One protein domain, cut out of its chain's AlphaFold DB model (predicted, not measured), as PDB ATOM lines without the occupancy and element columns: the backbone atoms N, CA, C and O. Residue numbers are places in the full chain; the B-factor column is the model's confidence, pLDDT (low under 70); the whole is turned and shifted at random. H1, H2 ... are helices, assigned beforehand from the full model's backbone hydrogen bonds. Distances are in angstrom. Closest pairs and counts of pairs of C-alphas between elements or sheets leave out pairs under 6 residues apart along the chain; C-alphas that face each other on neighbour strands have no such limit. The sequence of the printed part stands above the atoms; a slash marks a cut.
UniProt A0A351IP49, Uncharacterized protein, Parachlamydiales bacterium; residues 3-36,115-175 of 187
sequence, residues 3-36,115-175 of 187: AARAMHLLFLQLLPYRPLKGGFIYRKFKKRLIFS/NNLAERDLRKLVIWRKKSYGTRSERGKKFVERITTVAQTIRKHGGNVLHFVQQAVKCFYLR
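Overview. This is residues 3 to 36 and 115 to 175 of the 187 residues of an uncharacterized protein of Parachlamydiales bacterium (UniProt A0A351IP49). Five helices make a loose ring, H4 to H5, H1, H2, H3 and back to H4, with few contacts; residues 115 to 120 and 17 to 24 stick out. The printed part has 95 residues, H1 to H5 in chain order and no named strand: all helix. It is compact, radius of gyration of the C-alphas 14.4 A, spanning 41 by 32 by 24 A.

Along the chain. H4 is residues 138 to 156, 27.3 A; H3, 116 to 132, 24.0 A, has a kink of 35 degrees near residue 123. H5 is 161 to 173, H2 23 to 36, H1 3 to 13. C-alpha 3 is at (32.186, 26.332, -7.441), C-alpha 173 at (33.495, 11.033, 1.706).

Arrangement. H4, with residues 150 to 155 alone, touches H5 at residue 161 alone, a steep tilt of 54 degrees; closest C-alphas Ala 151 and Val 161, 5.6 A. Close but not clearly touching, by closest C-alphas, are H4 and H3, Thr 148 and Leu 125, 7.1 A; H3 and H2, Ser 132 and Phe 29, 6.6 A; H2 and H1, Lys 30 and Phe 11, 7.7 A; H1 and H5, Leu 10 and Val 169, 7.8 A. Every O i to N i+4 pair is within hydrogen-bond range in H1, H4 and H5; 9 of 10 in H2, 11 of 13 in H3.

Size, cuts and confidence. The farthest C-alphas, Asn 115 and Leu 174, are 42.3 A apart. Residues 37 to 114 are cut out, a 23.9 A gap between C-alphas 36 and 115. Of the links printed whole, none is long. Residues 3 to 36 have pLDDT under 70.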
ATOM      1  N   ALA A   3      32.379  26.217  -8.898       34.03
ATOM      2  CA  ALA A   3      32.186  26.332  -7.441       34.03
ATOM      3  C   ALA A   3      30.711  26.251  -6.991       34.03
ATOM      4  O   ALA A   3      30.390  25.654  -5.963       34.03
ATOM      5  N   ALA A   4      29.782  26.811  -7.776       31.16
ATOM      6  CA  ALA A   4      28.360  26.854  -7.425       31.16
ATOM      7  C   ALA A   4      27.678  25.473  -7.499       31.16
ATOM      8  O   ALA A   4      26.820  25.166  -6.671       31.16
ATOM      9  N   ARG A   5      28.092  24.616  -8.448       37.47
ATOM     10  CA  ARG A   5      27.618  23.224  -8.565       37.47
ATOM     11  C   ARG A   5      28.170  22.339  -7.445       37.47
ATOM     12  O   ARG A   5      27.391  21.620  -6.826       37.47
ATOM     13  N   ALA A   6      29.454  22.471  -7.102       37.00
ATOM     14  CA  ALA A   6      30.058  21.756  -5.975       37.00
ATOM     15  C   ALA A   6      29.394  22.127  -4.636       37.00
ATOM     16  O   ALA A   6      29.034  21.253  -3.853       37.00
ATOM     17  N   MET A   7      29.115  23.416  -4.415       38.06
ATOM     18  CA  MET A   7      28.384  23.892  -3.234       38.06
ATOM     19  C   MET A   7      26.923  23.428  -3.216       38.06
ATOM     20  O   MET A   7      26.371  23.166  -2.148       38.06
ATOM     21  N   HIS A   8      26.270  23.292  -4.376       37.94
ATOM     22  CA  HIS A   8      24.916  22.746  -4.440       37.94
ATOM     23  C   HIS A   8      24.881  21.259  -4.050       37.94
ATOM     24  O   HIS A   8      23.958  20.872  -3.323       37.94
ATOM     25  N   LEU A   9      25.868  20.476  -4.494       40.38
ATOM     26  CA  LEU A   9      26.008  19.045  -4.204       40.38
ATOM     27  C   LEU A   9      26.387  18.795  -2.736       40.38
ATOM     28  O   LEU A   9      25.683  18.055  -2.055       40.38
ATOM     29  N   LEU A  10      27.364  19.535  -2.200       44.38
ATOM     30  CA  LEU A  10      27.737  19.513  -0.774       44.38
ATOM     31  C   LEU A  10      26.536  19.780   0.149       44.38
ATOM     32  O   LEU A  10      26.360  19.153   1.190       44.38
ATOM     33  N   PHE A  11      25.659  20.697  -0.253       40.84
ATOM     34  CA  PHE A  11      24.512  21.102   0.552       40.84
ATOM     35  C   PHE A  11      23.315  20.137   0.449       40.84
ATOM     36  O   PHE A  11      22.448  20.145   1.323       40.84
ATOM     37  N   LEU A  12      23.239  19.322  -0.609       44.47
ATOM     38  CA  LEU A  12      22.236  18.257  -0.721       44.47
ATOM     39  C   LEU A  12      22.631  17.005   0.072       44.47
ATOM     40  O   LEU A  12      21.743  16.266   0.482       44.47
ATOM     41  N   GLN A  13      23.925  16.785   0.320       42.62
ATOM     42  CA  GLN A  13      24.403  15.532   0.906       42.62
ATOM     43  C   GLN A  13      24.767  15.615   2.407       42.62
ATOM     44  O   GLN A  13      24.824  14.581   3.065       42.62
ATOM     45  N   LEU A  14      24.955  16.814   2.985       40.16
ATOM     46  CA  LEU A  14      25.316  16.992   4.411       40.16
ATOM     47  C   LEU A  14      24.144  17.273   5.361       40.16
ATOM     48  O   LEU A  14      24.301  17.192   6.581       40.16
ATOM     49  N   LEU A  15      22.969  17.615   4.832       39.56
ATOM     50  CA  LEU A  15      21.753  17.695   5.637       39.56
ATOM     51  C   LEU A  15      20.966  16.398   5.428       39.56
ATOM     52  O   LEU A  15      20.637  16.093   4.284       39.56
ATOM     53  N   PRO A  16      20.634  15.639   6.489       38.44
ATOM     54  CA  PRO A  16      19.733  14.502   6.346       38.44
ATOM     55  C   PRO A  16      18.385  15.032   5.854       38.44
ATOM     56  O   PRO A  16      17.684  15.789   6.529       38.44
ATOM     57  N   TYR A  17      18.026  14.678   4.638       35.81
ATOM     58  CA  TYR A  17      16.737  15.040   4.094       35.81
ATOM     59  C   TYR A  17      15.662  14.173   4.771       35.81
ATOM     60  O   TYR A  17      15.657  12.956   4.628       35.81
ATOM     61  N   ARG A  18      14.720  14.794   5.486       35.28
ATOM     62  CA  ARG A  18      13.311  14.379   5.416       35.28
ATOM     63  C   ARG A  18      12.545  15.559   4.823       35.28
ATOM     64  O   ARG A  18      12.734  16.681   5.302       35.28
ATOM     65  N   PRO A  19      11.710  15.350   3.795       37.25
ATOM     66  CA  PRO A  19      10.951  16.427   3.191       37.25
ATOM     67  C   PRO A  19       9.853  16.849   4.172       37.25
ATOM     68  O   PRO A  19       8.802  16.223   4.259       37.25
ATOM     69  N   LEU A  20      10.089  17.912   4.940       39.06
ATOM     70  CA  LEU A  20       8.989  18.667   5.532       39.06
ATOM     71  C   LEU A  20       8.374  19.501   4.407       39.06
ATOM     72  O   LEU A  20       9.074  20.277   3.751       39.06
ATOM     73  N   LYS A  21       7.077  19.293   4.165       36.47
ATOM     74  CA  LYS A  21       6.236  20.057   3.235       36.47
ATOM     75  C   LYS A  21       6.454  21.563   3.479       36.47
ATOM     76  O   LYS A  21       5.932  22.111   4.442       36.47
ATOM     77  N   GLY A  22       7.292  22.221   2.670       41.94
ATOM     78  CA  GLY A  22       7.632  23.638   2.866       41.94
ATOM     79  C   GLY A  22       8.971  24.080   2.261       41.94
ATOM     80  O   GLY A  22       9.859  24.553   2.971       41.94
ATOM     81  N   GLY A  23       9.135  23.970   0.937       39.78
ATOM     82  CA  GLY A  23      10.389  24.266   0.213       39.78
ATOM     83  C   GLY A  23      10.916  25.716   0.288       39.78
ATOM     84  O   GLY A  23      12.032  25.991  -0.162       39.78
ATOM     85  N   PHE A  24      10.163  26.653   0.873       43.06
ATOM     86  CA  PHE A  24      10.508  28.079   0.917       43.06
ATOM     87  C   PHE A  24      11.508  28.439   2.034       43.06
ATOM     88  O   PHE A  24      12.446  29.212   1.815       43.06
ATOM     89  N   ILE A  25      11.371  27.833   3.220       46.84
ATOM     90  CA  ILE A  25      12.222  28.122   4.392       46.84
ATOM     91  C   ILE A  25      13.650  27.602   4.156       46.84
ATOM     92  O   ILE A  25      14.629  28.298   4.429       46.84
ATOM     93  N   TYR A  26      13.777  26.425   3.537       40.72
ATOM     94  CA  TYR A  26      15.059  25.793   3.222       40.72
ATOM     95  C   TYR A  26      15.870  26.561   2.166       40.72
ATOM     96  O   TYR A  26      17.075  26.752   2.334       40.72
ATOM     97  N   ARG A  27      15.237  27.080   1.100       46.78
ATOM     98  CA  ARG A  27      15.933  27.904   0.089       46.78
ATOM     99  C   ARG A  27      16.468  29.210   0.687       46.78
ATOM    100  O   ARG A  27      17.588  29.608   0.353       46.78
ATOM    101  N   LYS A  28      15.721  29.839   1.606       50.75
ATOM    102  CA  LYS A  28      16.193  31.001   2.384       50.75
ATOM    103  C   LYS A  28      17.352  30.625   3.309       50.75
ATOM    104  O   LYS A  28      18.348  31.346   3.328       50.75
ATOM    105  N   PHE A  29      17.252  29.500   4.020       46.78
ATOM    106  CA  PHE A  29      18.297  29.001   4.920       46.78
ATOM    107  C   PHE A  29      19.602  28.694   4.171       46.78
ATOM    108  O   PHE A  29      20.657  29.184   4.557       46.78
ATOM    109  N   LYS A  30      19.524  27.978   3.043       48.62
ATOM    110  CA  LYS A  30      20.666  27.612   2.193       48.62
ATOM    111  C   LYS A  30      21.392  28.816   1.618       48.62
ATOM    112  O   LYS A  30      22.601  28.949   1.798       48.62
ATOM    113  N   LYS A  31      20.654  29.723   0.968       54.59
ATOM    114  CA  LYS A  31      21.240  30.946   0.405       54.59
ATOM    115  C   LYS A  31      21.860  31.819   1.499       54.59
ATOM    116  O   LYS A  31      22.931  32.366   1.274       54.59
ATOM    117  N   ARG A  32      21.250  31.908   2.690       57.78
ATOM    118  CA  ARG A  32      21.785  32.711   3.805       57.78
ATOM    119  C   ARG A  32      22.934  32.060   4.558       57.78
ATOM    120  O   ARG A  32      23.795  32.801   5.000       57.78
ATOM    121  N   LEU A  33      22.987  30.737   4.695       58.12
ATOM    122  CA  LEU A  33      24.123  30.054   5.319       58.12
ATOM    123  C   LEU A  33      25.366  30.197   4.437       58.12
ATOM    124  O   LEU A  33      26.410  30.621   4.913       58.12
ATOM    125  N   ILE A  34      25.220  29.951   3.132       57.34
ATOM    126  CA  ILE A  34      26.297  30.135   2.153       57.34
ATOM    127  C   ILE A  34      26.697  31.611   2.063       57.34
ATOM    128  O   ILE A  34      27.886  31.912   2.036       57.34
ATOM    129  N   PHE A  35      25.736  32.542   2.055       53.59
ATOM    130  CA  PHE A  35      26.042  33.970   2.095       53.59
ATOM    131  C   PHE A  35      26.720  34.358   3.411       53.59
ATOM    132  O   PHE A  35      27.710  35.057   3.359       53.59
ATOM    133  N   SER A  36      26.275  33.882   4.576       56.22
ATOM    134  CA  SER A  36      26.888  34.166   5.885       56.22
ATOM    135  C   SER A  36      28.318  33.626   5.981       56.22
ATOM    136  O   SER A  36      29.206  34.311   6.472       56.22
ATOM    137  N   ASN A 115      32.257  43.214  28.644       83.88
ATOM    138  CA  ASN A 115      31.707  42.041  27.961       83.88
ATOM    139  C   ASN A 115      31.750  42.146  26.419       83.88
ATOM    140  O   ASN A 115      31.246  41.277  25.708       83.88
ATOM    141  N   ASN A 116      32.348  43.208  25.868       85.81
ATOM    142  CA  ASN A 116      32.285  43.529  24.440       85.81
ATOM    143  C   ASN A 116      32.797  42.397  23.542       85.81
ATOM    144  O   ASN A 116      32.243  42.157  22.466       85.81
ATOM    145  N   LEU A 117      33.857  41.705  23.970       82.31
ATOM    146  CA  LEU A 117      34.428  40.585  23.226       82.31
ATOM    147  C   LEU A 117      33.435  39.421  23.120       82.31
ATOM    148  O   LEU A 117      33.154  38.953  22.015       82.31
ATOM    149  N   ALA A 118      32.855  38.995  24.246       82.25
ATOM    150  CA  ALA A 118      31.903  37.892  24.249       82.25
ATOM    151  C   ALA A 118      30.604  38.268  23.517       82.25
ATOM    152  O   ALA A 118      30.081  37.475  22.733       82.25
ATOM    153  N   GLU A 119      30.115  39.502  23.680       87.75
ATOM    154  CA  GLU A 119      28.963  40.004  22.924       87.75
ATOM    155  C   GLU A 119      29.216  39.984  21.418       87.75
ATOM    156  O   GLU A 119      28.360  39.542  20.648       87.75
ATOM    157  N   ARG A 120      30.400  40.425  20.977       86.88
ATOM    158  CA  ARG A 120      30.791  40.416  19.562       86.88
ATOM    159  C   ARG A 120      30.849  38.995  19.006       86.88
ATOM    160  O   ARG A 120      30.338  38.763  17.905       86.88
ATOM    161  N   ASP A 121      31.403  38.057  19.769       84.12
ATOM    162  CA  ASP A 121      31.476  36.643  19.398       84.12
ATOM    163  C   ASP A 121      30.077  36.021  19.258       84.12
ATOM    164  O   ASP A 121      29.788  35.342  18.264       84.12
ATOM    165  N   LEU A 122      29.172  36.309  20.200       86.44
ATOM    166  CA  LEU A 122      27.795  35.800  20.208       86.44
ATOM    167  C   LEU A 122      26.889  36.477  19.173       86.44
ATOM    168  O   LEU A 122      25.949  35.858  18.661       86.44
ATOM    169  N   ARG A 123      27.166  37.733  18.804       87.62
ATOM    170  CA  ARG A 123      26.327  38.532  17.898       87.62
ATOM    171  C   ARG A 123      26.066  37.833  16.567       87.62
ATOM    172  O   ARG A 123      24.946  37.890  16.058       87.62
ATOM    173  N   LYS A 124      27.071  37.144  16.013       83.31
ATOM    174  CA  LYS A 124      26.942  36.399  14.747       83.31
ATOM    175  C   LYS A 124      25.856  35.310  14.859       83.31
ATOM    176  O   LYS A 124      25.004  35.203  13.974       83.31
ATOM    177  N   LEU A 125      25.821  34.571  15.971       84.94
ATOM    178  CA  LEU A 125      24.815  33.536  16.243       84.94
ATOM    179  C   LEU A 125      23.425  34.131  16.514       84.94
ATOM    180  O   LEU A 125      22.428  33.657  15.965       84.94
ATOM    181  N   VAL A 126      23.347  35.202  17.309       87.38
ATOM    182  CA  VAL A 126      22.077  35.877  17.634       87.38
ATOM    183  C   VAL A 126      21.411  36.435  16.375       87.38
ATOM    184  O   VAL A 126      20.218  36.216  16.147       87.38
ATOM    185  N   ILE A 127      22.182  37.101  15.508       85.94
ATOM    186  CA  ILE A 127      21.682  37.614  14.225       85.94
ATOM    187  C   ILE A 127      21.191  36.464  13.345       85.94
ATOM    188  O   ILE A 127      20.121  36.577  12.740       85.94
ATOM    189  N   TRP A 128      21.930  35.353  13.286       81.38
ATOM    190  CA  TRP A 128      21.510  34.176  12.532       81.38
ATOM    191  C   TRP A 128      20.169  33.635  13.042       81.38
ATOM    192  O   TRP A 128      19.238  33.478  12.244       81.38
ATOM    193  N   ARG A 129      20.013  33.438  14.356       84.31
ATOM    194  CA  ARG A 129      18.749  32.984  14.955       84.31
ATOM    195  C   ARG A 129      17.599  33.938  14.636       84.31
ATOM    196  O   ARG A 129      16.548  33.480  14.201       84.31
ATOM    197  N   LYS A 130      17.808  35.253  14.771       83.00
ATOM    198  CA  LYS A 130      16.784  36.271  14.477       83.00
ATOM    199  C   LYS A 130      16.372  36.275  13.003       83.00
ATOM    200  O   LYS A 130      15.196  36.397  12.687       83.00
ATOM    201  N   LYS A 131      17.329  36.138  12.081       81.06
ATOM    202  CA  LYS A 131      17.072  36.182  10.631       81.06
ATOM    203  C   LYS A 131      16.502  34.875  10.075       81.06
ATOM    204  O   LYS A 131      15.871  34.920   9.019       81.06
ATOM    205  N   SER A 132      16.760  33.744  10.726       76.25
ATOM    206  CA  SER A 132      16.391  32.411  10.231       76.25
ATOM    207  C   SER A 132      15.367  31.690  11.112       76.25
ATOM    208  O   SER A 132      15.072  30.535  10.837       76.25
ATOM    209  N   TYR A 133      14.852  32.345  12.159       75.75
ATOM    210  CA  TYR A 133      13.941  31.801  13.183       75.75
ATOM    211  C   TYR A 133      14.481  30.591  13.973       75.75
ATOM    212  O   TYR A 133      13.789  30.037  14.825       75.75
ATOM    213  N   GLY A 134      15.744  30.217  13.755       77.06
ATOM    214  CA  GLY A 134      16.390  29.087  14.416       77.06
ATOM    215  C   GLY A 134      15.916  27.721  13.908       77.06
ATOM    216  O   GLY A 134      15.377  27.583  12.814       77.06
ATOM    217  N   THR A 135      16.170  26.691  14.713       80.88
ATOM    218  CA  THR A 135      15.805  25.295  14.441       80.88
ATOM    219  C   THR A 135      15.064  24.712  15.636       80.88
ATOM    220  O   THR A 135      15.441  24.959  16.781       80.88
ATOM    221  N   ARG A 136      14.017  23.924  15.372       81.81
ATOM    222  CA  ARG A 136      13.226  23.240  16.410       81.81
ATOM    223  C   ARG A 136      13.673  21.796  16.654       81.81
ATOM    224  O   ARG A 136      13.344  21.239  17.692       81.81
ATOM    225  N   SER A 137      14.425  21.196  15.729       87.56
ATOM    226  CA  SER A 137      14.903  19.816  15.866       87.56
ATOM    227  C   SER A 137      16.194  19.742  16.676       87.56
ATOM    228  O   SER A 137      17.081  20.584  16.521       87.56
ATOM    229  N   GLU A 138      16.329  18.688  17.479       85.56
ATOM    230  CA  GLU A 138      17.524  18.437  18.289       85.56
ATOM    231  C   GLU A 138      18.782  18.295  17.424       85.56
ATOM    232  O   GLU A 138      19.815  18.916  17.671       85.56
ATOM    233  N   ARG A 139      18.659  17.583  16.300       81.25
ATOM    234  CA  ARG A 139      19.739  17.474  15.315       81.25
ATOM    235  C   ARG A 139      20.156  18.829  14.740       81.25
ATOM    236  O   ARG A 139      21.343  19.061  14.530       81.25
ATOM    237  N   GLY A 140      19.198  19.717  14.475       82.19
ATOM    238  CA  GLY A 140      19.499  21.055  13.982       82.19
ATOM    239  C   GLY A 140      20.208  21.910  15.032       82.19
ATOM    240  O   GLY A 140      21.126  22.643  14.674       82.19
ATOM    241  N   LYS A 141      19.825  21.803  16.313       83.94
ATOM    242  CA  LYS A 141      20.493  22.525  17.408       83.94
ATOM    243  C   LYS A 141      21.964  22.121  17.502       83.94
ATOM    244  O   LYS A 141      22.821  22.993  17.400       83.94
ATOM    245  N   LYS A 142      22.245  20.811  17.533       85.81
ATOM    246  CA  LYS A 142      23.615  20.262  17.531       85.81
ATOM    247  C   LYS A 142      24.431  20.714  16.319       85.81
ATOM    248  O   LYS A 142      25.625  20.963  16.430       85.81
ATOM    249  N   PHE A 143      23.804  20.827  15.146       84.94
ATOM    250  CA  PHE A 143      24.483  21.349  13.958       84.94
ATOM    251  C   PHE A 143      24.865  22.824  14.120       84.94
ATOM    252  O   PHE A 143      26.013  23.178  13.862       84.94
ATOM    253  N   VAL A 144      23.919  23.671  14.542       85.00
ATOM    254  CA  VAL A 144      24.144  25.111  14.749       85.00
ATOM    255  C   VAL A 144      25.218  25.348  15.805       85.00
ATOM    256  O   VAL A 144      26.097  26.176  15.586       85.00
ATOM    257  N   GLU A 145      25.170  24.606  16.907       85.19
ATOM    258  CA  GLU A 145      26.183  24.614  17.962       85.19
ATOM    259  C   GLU A 145      27.571  24.313  17.381       85.19
ATOM    260  O   GLU A 145      28.434  25.187  17.359       85.19
ATOM    261  N   ARG A 146      27.753  23.126  16.787       87.25
ATOM    262  CA  ARG A 146      29.051  22.676  16.259       87.25
ATOM    263  C   ARG A 146      29.612  23.610  15.195       87.25
ATOM    264  O   ARG A 146      30.776  23.988  15.271       87.25
ATOM    265  N   ILE A 147      28.806  24.008  14.206       86.06
ATOM    266  CA  ILE A 147      29.304  24.860  13.116       86.06
ATOM    267  C   ILE A 147      29.652  26.266  13.605       86.06
ATOM    268  O   ILE A 147      30.579  26.879  13.080       86.06
ATOM    269  N   THR A 148      28.934  26.783  14.609       85.88
ATOM    270  CA  THR A 148      29.234  28.098  15.184       85.88
ATOM    271  C   THR A 148      30.534  28.049  15.968       85.88
ATOM    272  O   THR A 148      31.373  28.917  15.740       85.88
ATOM    273  N   THR A 149      30.732  27.018  16.795       87.06
ATOM    274  CA  THR A 149      31.976  26.801  17.545       87.06
ATOM    275  C   THR A 149      33.167  26.683  16.602       87.06
ATOM    276  O   THR A 149      34.086  27.493  16.680       87.06
ATOM    277  N   VAL A 150      33.111  25.767  15.627       87.69
ATOM    278  CA  VAL A 150      34.173  25.580  14.621       87.69
ATOM    279  C   VAL A 150      34.495  26.900  13.918       87.69
ATOM    280  O   VAL A 150      35.648  27.315  13.835       87.69
ATOM    281  N   ALA A 151      33.470  27.604  13.440       86.75
ATOM    282  CA  ALA A 151      33.673  28.840  12.706       86.75
ATOM    283  C   ALA A 151      34.187  29.988  13.593       86.75
ATOM    284  O   ALA A 151      34.868  30.878  13.089       86.75
ATOM    285  N   GLN A 152      33.833  30.037  14.879       86.56
ATOM    286  CA  GLN A 152      34.386  31.011  15.825       86.56
ATOM    287  C   GLN A 152      35.863  30.721  16.098       86.56
ATOM    288  O   GLN A 152      36.672  31.636  15.972       86.56
ATOM    289  N   THR A 153      36.220  29.468  16.379       87.31
ATOM    290  CA  THR A 153      37.605  29.058  16.644       87.31
ATOM    291  C   THR A 153      38.507  29.339  15.446       87.31
ATOM    292  O   THR A 153      39.487  30.064  15.579       87.31
ATOM    293  N   ILE A 154      38.131  28.883  14.247       86.38
ATOM    294  CA  ILE A 154      38.921  29.111  13.023       86.38
ATOM    295  C   ILE A 154      39.146  30.606  12.777       86.38
ATOM    296  O   ILE A 154      40.253  31.014  12.438       86.38
ATOM    297  N   ARG A 155      38.122  31.442  12.989       83.25
ATOM    298  CA  ARG A 155      38.248  32.896  12.815       83.25
ATOM    299  C   ARG A 155      39.181  33.534  13.835       83.25
ATOM    300  O   ARG A 155      39.937  34.423  13.462       83.25
ATOM    301  N   LYS A 156      39.170  33.077  15.091       84.31
ATOM    302  CA  LYS A 156      40.120  33.550  16.113       84.31
ATOM    303  C   LYS A 156      41.570  33.230  15.741       84.31
ATOM    304  O   LYS A 156      42.449  34.019  16.057       84.31
ATOM    305  N   HIS A 157      41.797  32.133  15.021       84.75
ATOM    306  CA  HIS A 157      43.108  31.761  14.481       84.75
ATOM    307  C   HIS A 157      43.409  32.348  13.087       84.75
ATOM    308  O   HIS A 157      44.429  32.008  12.499       84.75
ATOM    309  N   GLY A 158      42.545  33.208  12.532       82.88
ATOM    310  CA  GLY A 158      42.751  33.819  11.210       82.88
ATOM    311  C   GLY A 158      42.553  32.873  10.016       82.88
ATOM    312  O   GLY A 158      42.984  33.179   8.908       82.88
ATOM    313  N   GLY A 159      41.911  31.719  10.212       82.81
ATOM    314  CA  GLY A 159      41.705  30.717   9.167       82.81
ATOM    315  C   GLY A 159      40.448  30.930   8.314       82.81
ATOM    316  O   GLY A 159      39.500  31.629   8.683       82.81
ATOM    317  N   ASN A 160      40.396  30.252   7.164       86.31
ATOM    318  CA  ASN A 160      39.238  30.277   6.270       86.31
ATOM    319  C   ASN A 160      38.230  29.168   6.621       86.31
ATOM    320  O   ASN A 160      38.448  27.984   6.357       86.31
ATOM    321  N   VAL A 161      37.076  29.570   7.161       86.38
ATOM    322  CA  VAL A 161      36.009  28.648   7.593       86.38
ATOM    323  C   VAL A 161      35.470  27.797   6.440       86.38
ATOM    324  O   VAL A 161      35.214  26.608   6.619       86.38
ATOM    325  N   LEU A 162      35.268  28.387   5.257       86.88
ATOM    326  CA  LEU A 162      34.705  27.653   4.123       86.88
ATOM    327  C   LEU A 162      35.665  26.561   3.653       86.88
ATOM    328  O   LEU A 162      35.228  25.439   3.404       86.88
ATOM    329  N   HIS A 163      36.951  26.892   3.564       85.69
ATOM    330  CA  HIS A 163      37.993  25.949   3.179       85.69
ATOM    331  C   HIS A 163      38.033  24.747   4.132       85.69
ATOM    332  O   HIS A 163      37.993  23.604   3.680       85.69
ATOM    333  N   PHE A 164      37.994  24.993   5.443       87.44
ATOM    334  CA  PHE A 164      37.938  23.925   6.442       87.44
ATOM    335  C   PHE A 164      36.711  23.026   6.265       87.44
ATOM    336  O   PHE A 164      36.830  21.804   6.232       87.44
ATOM    337  N   VAL A 165      35.519  23.609   6.088       88.19
ATOM    338  CA  VAL A 165      34.293  22.821   5.882       88.19
ATOM    339  C   VAL A 165      34.390  21.984   4.604       88.19
ATOM    340  O   VAL A 165      33.996  20.822   4.606       88.19
ATOM    341  N   GLN A 166      34.947  22.530   3.520       88.06
ATOM    342  CA  GLN A 166      35.168  21.776   2.283       88.06
ATOM    343  C   GLN A 166      36.113  20.591   2.500       88.06
ATOM    344  O   GLN A 166      35.818  19.486   2.041       88.06
ATOM    345  N   GLN A 167      37.217  20.799   3.219       88.88
ATOM    346  CA  GLN A 167      38.157  19.734   3.565       88.88
ATOM    347  C   GLN A 167      37.507  18.669   4.451       88.88
ATOM    348  O   GLN A 167      37.605  17.486   4.138       88.88
ATOM    349  N   ALA A 168      36.780  19.070   5.496       88.50
ATOM    350  CA  ALA A 168      36.113  18.148   6.410       88.50
ATOM    351  C   ALA A 168      35.134  17.230   5.679       88.50
ATOM    352  O   ALA A 168      35.104  16.020   5.899       88.50
ATOM    353  N   VAL A 169      34.381  17.796   4.742       88.00
ATOM    354  CA  VAL A 169      33.433  17.029   3.941       88.00
ATOM    355  C   VAL A 169      34.149  16.120   2.947       88.00
ATOM    356  O   VAL A 169      33.758  14.966   2.778       88.00
ATOM    357  N   LYS A 170      35.224  16.603   2.316       89.69
ATOM    358  CA  LYS A 170      36.057  15.781   1.433       89.69
ATOM    359  C   LYS A 170      36.628  14.574   2.187       89.69
ATOM    360  O   LYS A 170      36.518  13.457   1.689       89.69
ATOM    361  N   CYS A 171      37.174  14.770   3.388       90.12
ATOM    362  CA  CYS A 171      37.678  13.683   4.230       90.12
ATOM    363  C   CYS A 171      36.578  12.688   4.608       90.12
ATOM    364  O   CYS A 171      36.798  11.485   4.497       90.12
ATOM    365  N   PHE A 172      35.382  13.174   4.958       89.75
ATOM    366  CA  PHE A 172      34.233  12.322   5.269       89.75
ATOM    367  C   PHE A 172      33.874  11.374   4.112       89.75
ATOM    368  O   PHE A 172      33.734  10.172   4.326       89.75
ATOM    369  N   TYR A 173      33.788  11.879   2.873       90.88
ATOM    370  CA  TYR A 173      33.495  11.033   1.706       90.88
ATOM    371  C   TYR A 173      34.631  10.078   1.348       90.88
ATOM    372  O   TYR A 173      34.377   8.950   0.939       90.88
ATOM    373  N   LEU A 174      35.877  10.516   1.525       92.19
ATOM    374  CA  LEU A 174      37.057   9.687   1.285       92.19
ATOM    375  C   LEU A 174      37.342   8.698   2.428       92.19
ATOM    376  O   LEU A 174      38.339   7.986   2.356       92.19
ATOM    377  N   ARG A 175      36.505   8.667   3.479       91.38
ATOM    378  CA  ARG A 175      36.708   7.887   4.714       91.38
ATOM    379  C   ARG A 175      38.091   8.099   5.347       91.38
ATOM    380  O   ARG A 175      38.671   7.181   5.916       91.38
TER     381      ARG A 175